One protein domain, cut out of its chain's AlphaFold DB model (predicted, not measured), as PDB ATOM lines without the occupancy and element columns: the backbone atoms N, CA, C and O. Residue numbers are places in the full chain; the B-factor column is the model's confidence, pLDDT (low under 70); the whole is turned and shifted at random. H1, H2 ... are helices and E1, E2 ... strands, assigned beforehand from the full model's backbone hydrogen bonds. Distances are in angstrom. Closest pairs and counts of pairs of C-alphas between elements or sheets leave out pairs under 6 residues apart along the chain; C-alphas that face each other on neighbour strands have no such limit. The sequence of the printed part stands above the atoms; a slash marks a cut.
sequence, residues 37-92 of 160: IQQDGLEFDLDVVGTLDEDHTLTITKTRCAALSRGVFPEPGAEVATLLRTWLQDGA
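Overview. This is residues 37 to 92 of the 160 residues of an uncharacterized protein of Sulfobacillus sp. hq2 (UniProt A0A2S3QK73). A small antiparallel sheet, E1 E2 E3, makes a wall that the longer helix H2 only grazes; the short H1 sits by E1, and residues 37 to 42 stick out. The 56 printed residues, mixed in class, hold two named helices and three named strands, in the order H1 E1 E2 E3 H2. The whole is only just compact, close to loose, with a radius of gyration of the C-alphas of 12.1 A and spans of 36 by 26 by 15 A.

Arrangement. E1, residues 48 to 52, and E2, residues 57 to 63, form a hairpin at 156 degrees, with N 49 and O 62 2.8 A apart, within hydrogen-bond range. E2 and E3, residues 72 to 74, form another at 153 degrees, with N 58 and O 73 at 2.8 A; the three strands are a meander, each the antiparallel neighbour of the one before. H2, residues 78 to 89, is only just on the sheet, with 5 pairs of C-alphas within 10 A, and only grazes it; its closest C-alphas to E3 are those of Val 80 and Phe 73, 7.9 A. H1, residues 42 to 45, only grazes the sheet and is apart from H2. Every O i to N i+4 pair of H2 is within hydrogen-bond range; H1 is too short for one.

Along the chain. E2 spans 16.6 A, H2 16.0 A and E1 13.0 A. C-alpha 42 begins H1 at (-40.936, -32.959, -35.797); C-alpha 89 ends H2 at (-28.453, -20.954, -19.033).

Size, cuts and confidence. The printed part has no cut and no long link. The farthest C-alphas, Glu 54 and Ala 92, are 36.5 A apart. Residues 37 to 40 have pLDDT under 70.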
ATOM      1  N   ILE A  37     -37.547 -40.084 -43.124       61.25
ATOM      2  CA  ILE A  37     -38.607 -41.012 -42.685       61.25
ATOM      3  C   ILE A  37     -38.899 -40.710 -41.214       61.25
ATOM      4  O   ILE A  37     -38.456 -41.424 -40.318       61.25
ATOM      5  N   GLN A  38     -39.572 -39.598 -40.966       61.53
ATOM      6  CA  GLN A  38     -39.981 -39.152 -39.643       61.53
ATOM      7  C   GLN A  38     -41.408 -38.652 -39.682       61.53
ATOM      8  O   GLN A  38     -41.958 -38.388 -40.749       61.53
ATOM      9  N   GLN A  39     -42.005 -38.567 -38.498       66.69
ATOM     10  CA  GLN A  39     -43.319 -37.974 -38.347       66.69
ATOM     11  C   GLN A  39     -43.273 -36.537 -38.873       66.69
ATOM     12  O   GLN A  39     -42.418 -35.747 -38.458       66.69
ATOM     13  N   ASP A  40     -44.170 -36.234 -39.812       68.62
ATOM     14  CA  ASP A  40     -44.296 -34.894 -40.375       68.62
ATOM     15  C   ASP A  40     -44.438 -33.881 -39.232       68.62
ATOM     16  O   ASP A  40     -45.279 -34.037 -38.343       68.62
ATOM     17  N   GLY A  41     -43.593 -32.850 -39.255       73.44
ATOM     18  CA  GLY A  41     -43.646 -31.747 -38.301       73.44
ATOM     19  C   GLY A  41     -42.766 -31.865 -37.053       73.44
ATOM     20  O   GLY A  41     -42.827 -30.955 -36.233       73.44
ATOM     21  N   LEU A  42     -41.899 -32.878 -36.918       81.38
ATOM     22  CA  LEU A  42     -40.936 -32.959 -35.797       81.38
ATOM     23  C   LEU A  42     -40.098 -31.673 -35.636       81.38
ATOM     24  O   LEU A  42     -39.769 -31.253 -34.531       81.38
ATOM     25  N   GLU A  43     -39.785 -31.008 -36.746       78.12
ATOM     26  CA  GLU A  43     -39.086 -29.723 -36.758       78.12
ATOM     27  C   GLU A  43     -39.812 -28.616 -35.984       78.12
ATOM     28  O   GLU A  43     -39.160 -27.683 -35.522       78.12
ATOM     29  N   PHE A  44     -41.137 -28.693 -35.811       83.75
ATOM     30  CA  PHE A  44     -41.909 -27.717 -35.040       83.75
ATOM     31  C   PHE A  44     -41.723 -27.887 -33.533       83.75
ATOM     32  O   PHE A  44     -41.697 -26.868 -32.837       83.75
ATOM     33  N   ASP A  45     -41.474 -29.114 -33.075       87.31
ATOM     34  CA  ASP A  45     -41.268 -29.461 -31.665       87.31
ATOM     35  C   ASP A  45     -39.847 -29.148 -31.168       87.31
ATOM     36  O   ASP A  45     -39.597 -29.111 -29.966       87.31
ATOM     37  N   LEU A  46     -38.909 -28.901 -32.087       90.19
ATOM     38  CA  LEU A  46     -37.517 -28.589 -31.770       90.19
ATOM     39  C   LEU A  46     -37.269 -27.078 -31.742       90.19
ATOM     40  O   LEU A  46     -37.690 -26.342 -32.637       90.19
ATOM     41  N   ASP A  47     -36.523 -26.604 -30.747       93.12
ATOM     42  CA  ASP A  47     -36.189 -25.181 -30.630       93.12
ATOM     43  C   ASP A  47     -35.078 -24.740 -31.583       93.12
ATOM     44  O   ASP A  47     -35.079 -23.595 -32.037       93.12
ATOM     45  N   VAL A  48     -34.150 -25.643 -31.900       94.50
ATOM     46  CA  VAL A  48     -33.048 -25.426 -32.841       94.50
ATOM     47  C   VAL A  48     -33.018 -26.592 -33.822       94.50
ATOM     48  O   VAL A  48     -33.010 -27.752 -33.419       94.50
ATOM     49  N   VAL A  49     -33.004 -26.274 -35.112       94.25
ATOM     50  CA  VAL A  49     -32.942 -27.228 -36.219       94.25
ATOM     51  C   VAL A  49     -31.902 -26.734 -37.213       94.25
ATOM     52  O   VAL A  49     -31.851 -25.549 -37.553       94.25
ATOM     53  N   GLY A  50     -31.078 -27.656 -37.693       93.00
ATOM     54  CA  GLY A  50     -30.107 -27.389 -38.739       93.00
ATOM     55  C   GLY A  50     -29.850 -28.624 -39.587       93.00
ATOM     56  O   GLY A  50     -30.198 -29.745 -39.215       93.00
ATOM     57  N   THR A  51     -29.252 -28.397 -40.747       92.06
ATOM     58  CA  THR A  51     -28.862 -29.435 -41.697       92.06
ATOM     59  C   THR A  51     -27.348 -29.532 -41.732       92.06
ATOM     60  O   THR A  51     -26.684 -28.510 -41.906       92.06
ATOM     61  N   LEU A  52     -26.821 -30.745 -41.580       92.38
ATOM     62  CA  LEU A  52     -25.407 -31.051 -41.768       92.38
ATOM     63  C   LEU A  52     -25.223 -31.641 -43.170       92.38
ATOM     64  O   LEU A  52     -25.892 -32.626 -43.499       92.38
ATOM     65  N   ASP A  53     -24.374 -31.031 -43.992       90.31
ATOM     66  CA  ASP A  53     -24.079 -31.514 -45.344       90.31
ATOM     67  C   ASP A  53     -22.901 -32.508 -45.388       90.31
ATOM     68  O   ASP A  53     -22.378 -32.944 -44.359       90.31
ATOM     69  N   GLU A  54     -22.534 -32.936 -46.600       88.75
ATOM     70  CA  GLU A  54     -21.462 -33.916 -46.826       88.75
ATOM     71  C   GLU A  54     -20.069 -33.371 -46.483       88.75
ATOM     72  O   GLU A  54     -19.185 -34.160 -46.161       88.75
ATOM     73  N   ASP A  55     -19.905 -32.045 -46.472       93.88
ATOM     74  CA  ASP A  55     -18.673 -31.352 -46.085       93.88
ATOM     75  C   ASP A  55     -18.651 -31.032 -44.576       93.88
ATOM     76  O   ASP A  55     -17.866 -30.207 -44.109       93.88
ATOM     77  N   HIS A  56     -19.529 -31.674 -43.796       93.38
ATOM     78  CA  HIS A  56     -19.700 -31.457 -42.358       93.38
ATOM     79  C   HIS A  56     -20.018 -30.002 -41.986       93.38
ATOM     80  O   HIS A  56     -19.697 -29.556 -40.883       93.38
ATOM     81  N   THR A  57     -20.685 -29.260 -42.869       96.19
ATOM     82  CA  THR A  57     -21.130 -27.897 -42.580       96.19
ATOM     83  C   THR A  57     -22.549 -27.909 -42.035       96.19
ATOM     84  O   THR A  57     -23.494 -28.364 -42.682       96.19
ATOM     85  N   LEU A  58     -22.713 -27.408 -40.808       95.88
ATOM     86  CA  LEU A  58     -24.010 -27.232 -40.164       95.88
ATOM     87  C   LEU A  58     -24.591 -25.874 -40.540       95.88
ATOM     88  O   LEU A  58     -24.062 -24.835 -40.155       95.88
ATOM     89  N   THR A  59     -25.731 -25.889 -41.220       96.56
ATOM     90  CA  THR A  59     -26.524 -24.692 -41.517       96.56
ATOM     91  C   THR A  59     -27.784 -24.675 -40.660       96.56
ATOM     92  O   THR A  59     -28.577 -25.616 -40.700       96.56
ATOM     93  N   ILE A  60     -27.994 -23.608 -39.887       96.56
ATOM     94  CA  ILE A  60     -29.182 -23.445 -39.038       96.56
ATOM     95  C   ILE A  60     -30.382 -23.018 -39.888       96.56
ATOM     96  O   ILE A  60     -30.358 -21.975 -40.540       96.56
ATOM     97  N   THR A  61     -31.457 -23.805 -39.849       93.31
ATOM     98  CA  THR A  61     -32.685 -23.574 -40.630       93.31
ATOM     99  C   THR A  61     -33.827 -23.016 -39.781       93.31
ATOM    100  O   THR A  61     -34.629 -22.223 -40.272       93.31
ATOM    101  N   LYS A  62     -33.878 -23.366 -38.490       93.12
ATOM    102  CA  LYS A  62     -34.829 -22.838 -37.498       93.12
ATOM    103  C   LYS A  62     -34.119 -22.692 -36.158       93.12
ATOM    104  O   LYS A  62     -33.386 -23.583 -35.749       93.12
ATOM    105  N   THR A  63     -34.345 -21.592 -35.444       95.56
ATOM    106  CA  THR A  63     -33.792 -21.422 -34.094       95.56
ATOM    107  C   THR A  63     -34.608 -20.438 -33.260       95.56
ATOM    108  O   THR A  63     -35.042 -19.404 -33.769       95.56
ATOM    109  N   ARG A  64     -34.787 -20.740 -31.970       91.69
ATOM    110  CA  ARG A  64     -35.177 -19.770 -30.930       91.69
ATOM    111  C   ARG A  64     -33.974 -19.117 -30.239       91.69
ATOM    112  O   ARG A  64     -34.130 -18.083 -29.597       91.69
ATOM    113  N   CYS A  65     -32.783 -19.690 -30.387       93.88
ATOM    114  CA  CYS A  65     -31.531 -19.099 -29.933       93.88
ATOM    115  C   CYS A  65     -31.095 -18.009 -30.918       93.88
ATOM    116  O   CYS A  65     -30.668 -18.311 -32.038       93.88
ATOM    117  N   ALA A  66     -31.191 -16.744 -30.501       93.25
ATOM    118  CA  ALA A  66     -30.825 -15.594 -31.329       93.25
ATOM    119  C   ALA A  66     -29.359 -15.645 -31.788       93.25
ATOM    120  O   ALA A  66     -29.060 -15.284 -32.923       93.25
ATOM    121  N   ALA A  67     -28.466 -16.166 -30.940       94.12
ATOM    122  CA  ALA A  67     -27.041 -16.282 -31.239       94.12
ATOM    123  C   ALA A  67     -26.718 -17.297 -32.353       94.12
ATOM    124  O   ALA A  67     -25.650 -17.227 -32.952       94.12
ATOM    125  N   LEU A  68     -27.638 -18.220 -32.655       95.50
ATOM    126  CA  LEU A  68     -27.512 -19.183 -33.754       95.50
ATOM    127  C   LEU A  68     -28.251 -18.744 -35.026       95.50
ATOM    128  O   LEU A  68     -28.280 -19.484 -36.011       95.50
ATOM    129  N   SER A  69     -28.893 -17.572 -35.023       94.69
ATOM    130  CA  SER A  69     -29.686 -17.113 -36.164       94.69
ATOM    131  C   SER A  69     -28.819 -16.975 -37.413       94.69
ATOM    132  O   SER A  69     -27.803 -16.285 -37.392       94.69
ATOM    133  N   ARG A  70     -29.238 -17.628 -38.508       92.81
ATOM    134  CA  ARG A  70     -28.506 -17.676 -39.790       92.81
ATOM    135  C   ARG A  70     -27.082 -18.249 -39.668       92.81
ATOM    136  O   ARG A  70     -26.246 -17.970 -40.522       92.81
ATOM    137  N   GLY A  71     -26.811 -19.025 -38.617       95.62
ATOM    138  CA  GLY A  71     -25.502 -19.620 -38.374       95.62
ATOM    139  C   GLY A  71     -25.133 -20.673 -39.418       95.62
ATOM    140  O   GLY A  71     -25.964 -21.507 -39.791       95.62
ATOM    141  N   VAL A  72     -23.878 -20.629 -39.861       97.06
ATOM    142  CA  VAL A  72     -23.245 -21.619 -40.737       97.06
ATOM    143  C   VAL A  72     -21.905 -21.977 -40.108       97.06
ATOM    144  O   VAL A  72     -21.059 -21.102 -39.935       97.06
ATOM    145  N   PHE A  73     -21.740 -23.243 -39.738       97.12
ATOM    146  CA  PHE A  73     -20.612 -23.725 -38.945       97.12
ATOM    147  C   PHE A  73     -19.964 -24.925 -39.651       97.12
ATOM    148  O   PHE A  73     -20.557 -26.006 -39.649       97.12
ATOM    149  N   PRO A  74     -18.795 -24.759 -40.289       96.94
ATOM    150  CA  PRO A  74     -18.025 -25.881 -40.815       96.94
ATOM    151  C   PRO A  74     -17.404 -26.669 -39.657       96.94
ATOM    152  O   PRO A  74     -16.830 -26.073 -38.752       96.94
ATOM    153  N   GLU A  75     -17.536 -27.997 -39.681       95.31
ATOM    154  CA  GLU A  75     -17.076 -28.892 -38.607       95.31
ATOM    155  C   GLU A  75     -17.541 -28.421 -37.210       95.31
ATOM    156  O   GLU A  75     -16.725 -28.139 -36.326       95.31
ATOM    157  N   PRO A  76     -18.868 -28.302 -36.989       94.25
ATOM    158  CA  PRO A  76     -19.423 -27.673 -35.794       94.25
ATOM    159  C   PRO A  76     -18.938 -28.366 -34.516       94.25
ATOM    160  O   PRO A  76     -19.114 -29.572 -34.331       94.25
ATOM    161  N   GLY A  77     -18.372 -27.577 -33.602       92.88
ATOM    162  CA  GLY A  77     -17.762 -28.084 -32.376       92.88
ATOM    163  C   GLY A  77     -18.068 -27.237 -31.143       92.88
ATOM    164  O   GLY A  77     -19.210 -26.856 -30.874       92.88
ATOM    165  N   ALA A  78     -17.023 -26.950 -30.364       94.44
ATOM    166  CA  ALA A  78     -17.128 -26.265 -29.074       94.44
ATOM    167  C   ALA A  78     -17.811 -24.887 -29.160       94.44
ATOM    168  O   ALA A  78     -18.479 -24.476 -28.210       94.44
ATOM    169  N   GLU A  79     -17.679 -24.189 -30.288       94.62
ATOM    170  CA  GLU A  79     -18.322 -22.894 -30.519       94.62
ATOM    171  C   GLU A  79     -19.854 -22.997 -30.457       94.62
ATOM    172  O   GLU A  79     -20.487 -22.292 -29.671       94.62
ATOM    173  N   VAL A  80     -20.448 -23.952 -31.179       94.88
ATOM    174  CA  VAL A  80     -21.901 -24.163 -31.213       94.88
ATOM    175  C   VAL A  80     -22.391 -24.617 -29.840       94.88
ATOM    176  O   VAL A  80     -23.389 -24.104 -29.334       94.88
ATOM    177  N   ALA A  81     -21.652 -25.526 -29.198       93.31
ATOM    178  CA  ALA A  81     -21.967 -25.997 -27.852       93.31
ATOM    179  C   ALA A  81     -21.952 -24.856 -26.821       93.31
ATOM    180  O   ALA A  81     -22.816 -24.803 -25.948       93.31
ATOM    181  N   THR A  82     -21.008 -23.918 -26.937       94.12
ATOM    182  CA  THR A  82     -20.912 -22.758 -26.042       94.12
ATOM    183  C   THR A  82     -22.079 -21.801 -26.249       94.12
ATOM    184  O   THR A  82     -22.678 -21.360 -25.271       94.12
ATOM    185  N   LEU A  83     -22.454 -21.521 -27.501       94.25
ATOM    186  CA  LEU A  83     -23.615 -20.681 -27.813       94.25
ATOM    187  C   LEU A  83     -24.913 -21.284 -27.264       94.25
ATOM    188  O   LEU A  83     -25.696 -20.584 -26.622       94.25
ATOM    189  N   LEU A  84     -25.117 -22.590 -27.465       93.50
ATOM    190  CA  LEU A  84     -26.270 -23.312 -26.925       93.50
ATOM    191  C   LEU A  84     -26.275 -23.306 -25.400       93.50
ATOM    192  O   LEU A  84     -27.302 -23.005 -24.805       93.50
ATOM    193  N   ARG A  85     -25.139 -23.606 -24.763       91.19
ATOM    194  CA  ARG A  85     -25.023 -23.626 -23.302       91.19
ATOM    195  C   ARG A  85     -25.354 -22.267 -22.699       91.19
ATOM    196  O   ARG A  85     -26.153 -22.213 -21.775       91.19
ATOM    197  N   THR A  86     -24.777 -21.193 -23.231       91.06
ATOM    198  CA  THR A  86     -25.046 -19.830 -22.758       91.06
ATOM    199  C   THR A  86     -26.524 -19.486 -22.892       91.06
ATOM    200  O   THR A  86     -27.110 -18.971 -21.950       91.06
ATOM    201  N   TRP A  87     -27.148 -19.820 -24.023       91.88
ATOM    202  CA  TRP A  87     -28.572 -19.564 -24.233       91.88
ATOM    203  C   TRP A  87     -29.478 -20.405 -23.321       91.88
ATOM    204  O   TRP A  87     -30.448 -19.889 -22.787       91.88
ATOM    205  N   LEU A  88     -29.155 -21.681 -23.098       88.19
ATOM    206  CA  LEU A  88     -29.919 -22.564 -22.206       88.19
ATOM    207  C   LEU A  88     -29.768 -22.195 -20.723       88.19
ATOM    208  O   LEU A  88     -30.613 -22.565 -19.913       88.19
ATOM    209  N   GLN A  89     -28.685 -21.501 -20.370       84.88
ATOM    210  CA  GLN A  89     -28.453 -20.954 -19.033       84.88
ATOM    211  C   GLN A  89     -29.015 -19.537 -18.871       84.88
ATOM    212  O   GLN A  89     -29.043 -19.025 -17.752       84.88
ATOM    213  N   ASP A  90     -29.462 -18.900 -19.954       77.19
ATOM    214  CA  ASP A  90     -30.057 -17.571 -19.900       77.19
ATOM    215  C   ASP A  90     -31.394 -17.635 -19.148       77.19
ATOM    216  O   ASP A  90     -32.279 -18.431 -19.469       77.19
ATOM    217  N   GLY A  91     -31.515 -16.832 -18.092       70.25
ATOM    218  CA  GLY A  91     -32.638 -16.887 -17.154       70.25
ATOM    219  C   GLY A  91     -32.523 -17.937 -16.041       70.25
ATOM    220  O   GLY A  91     -33.465 -18.066 -15.261       70.25
ATOM    221  N   ALA A  92     -31.404 -18.662 -15.922       74.88
ATOM    222  CA  ALA A  92     -31.122 -19.438 -14.717       74.88
ATOM    223  C   ALA A  92     -30.807 -18.494 -13.549       74.88
ATOM    224  O   ALA A  92     -30.022 -17.551 -13.694       74.88
TER     225      ALA A  92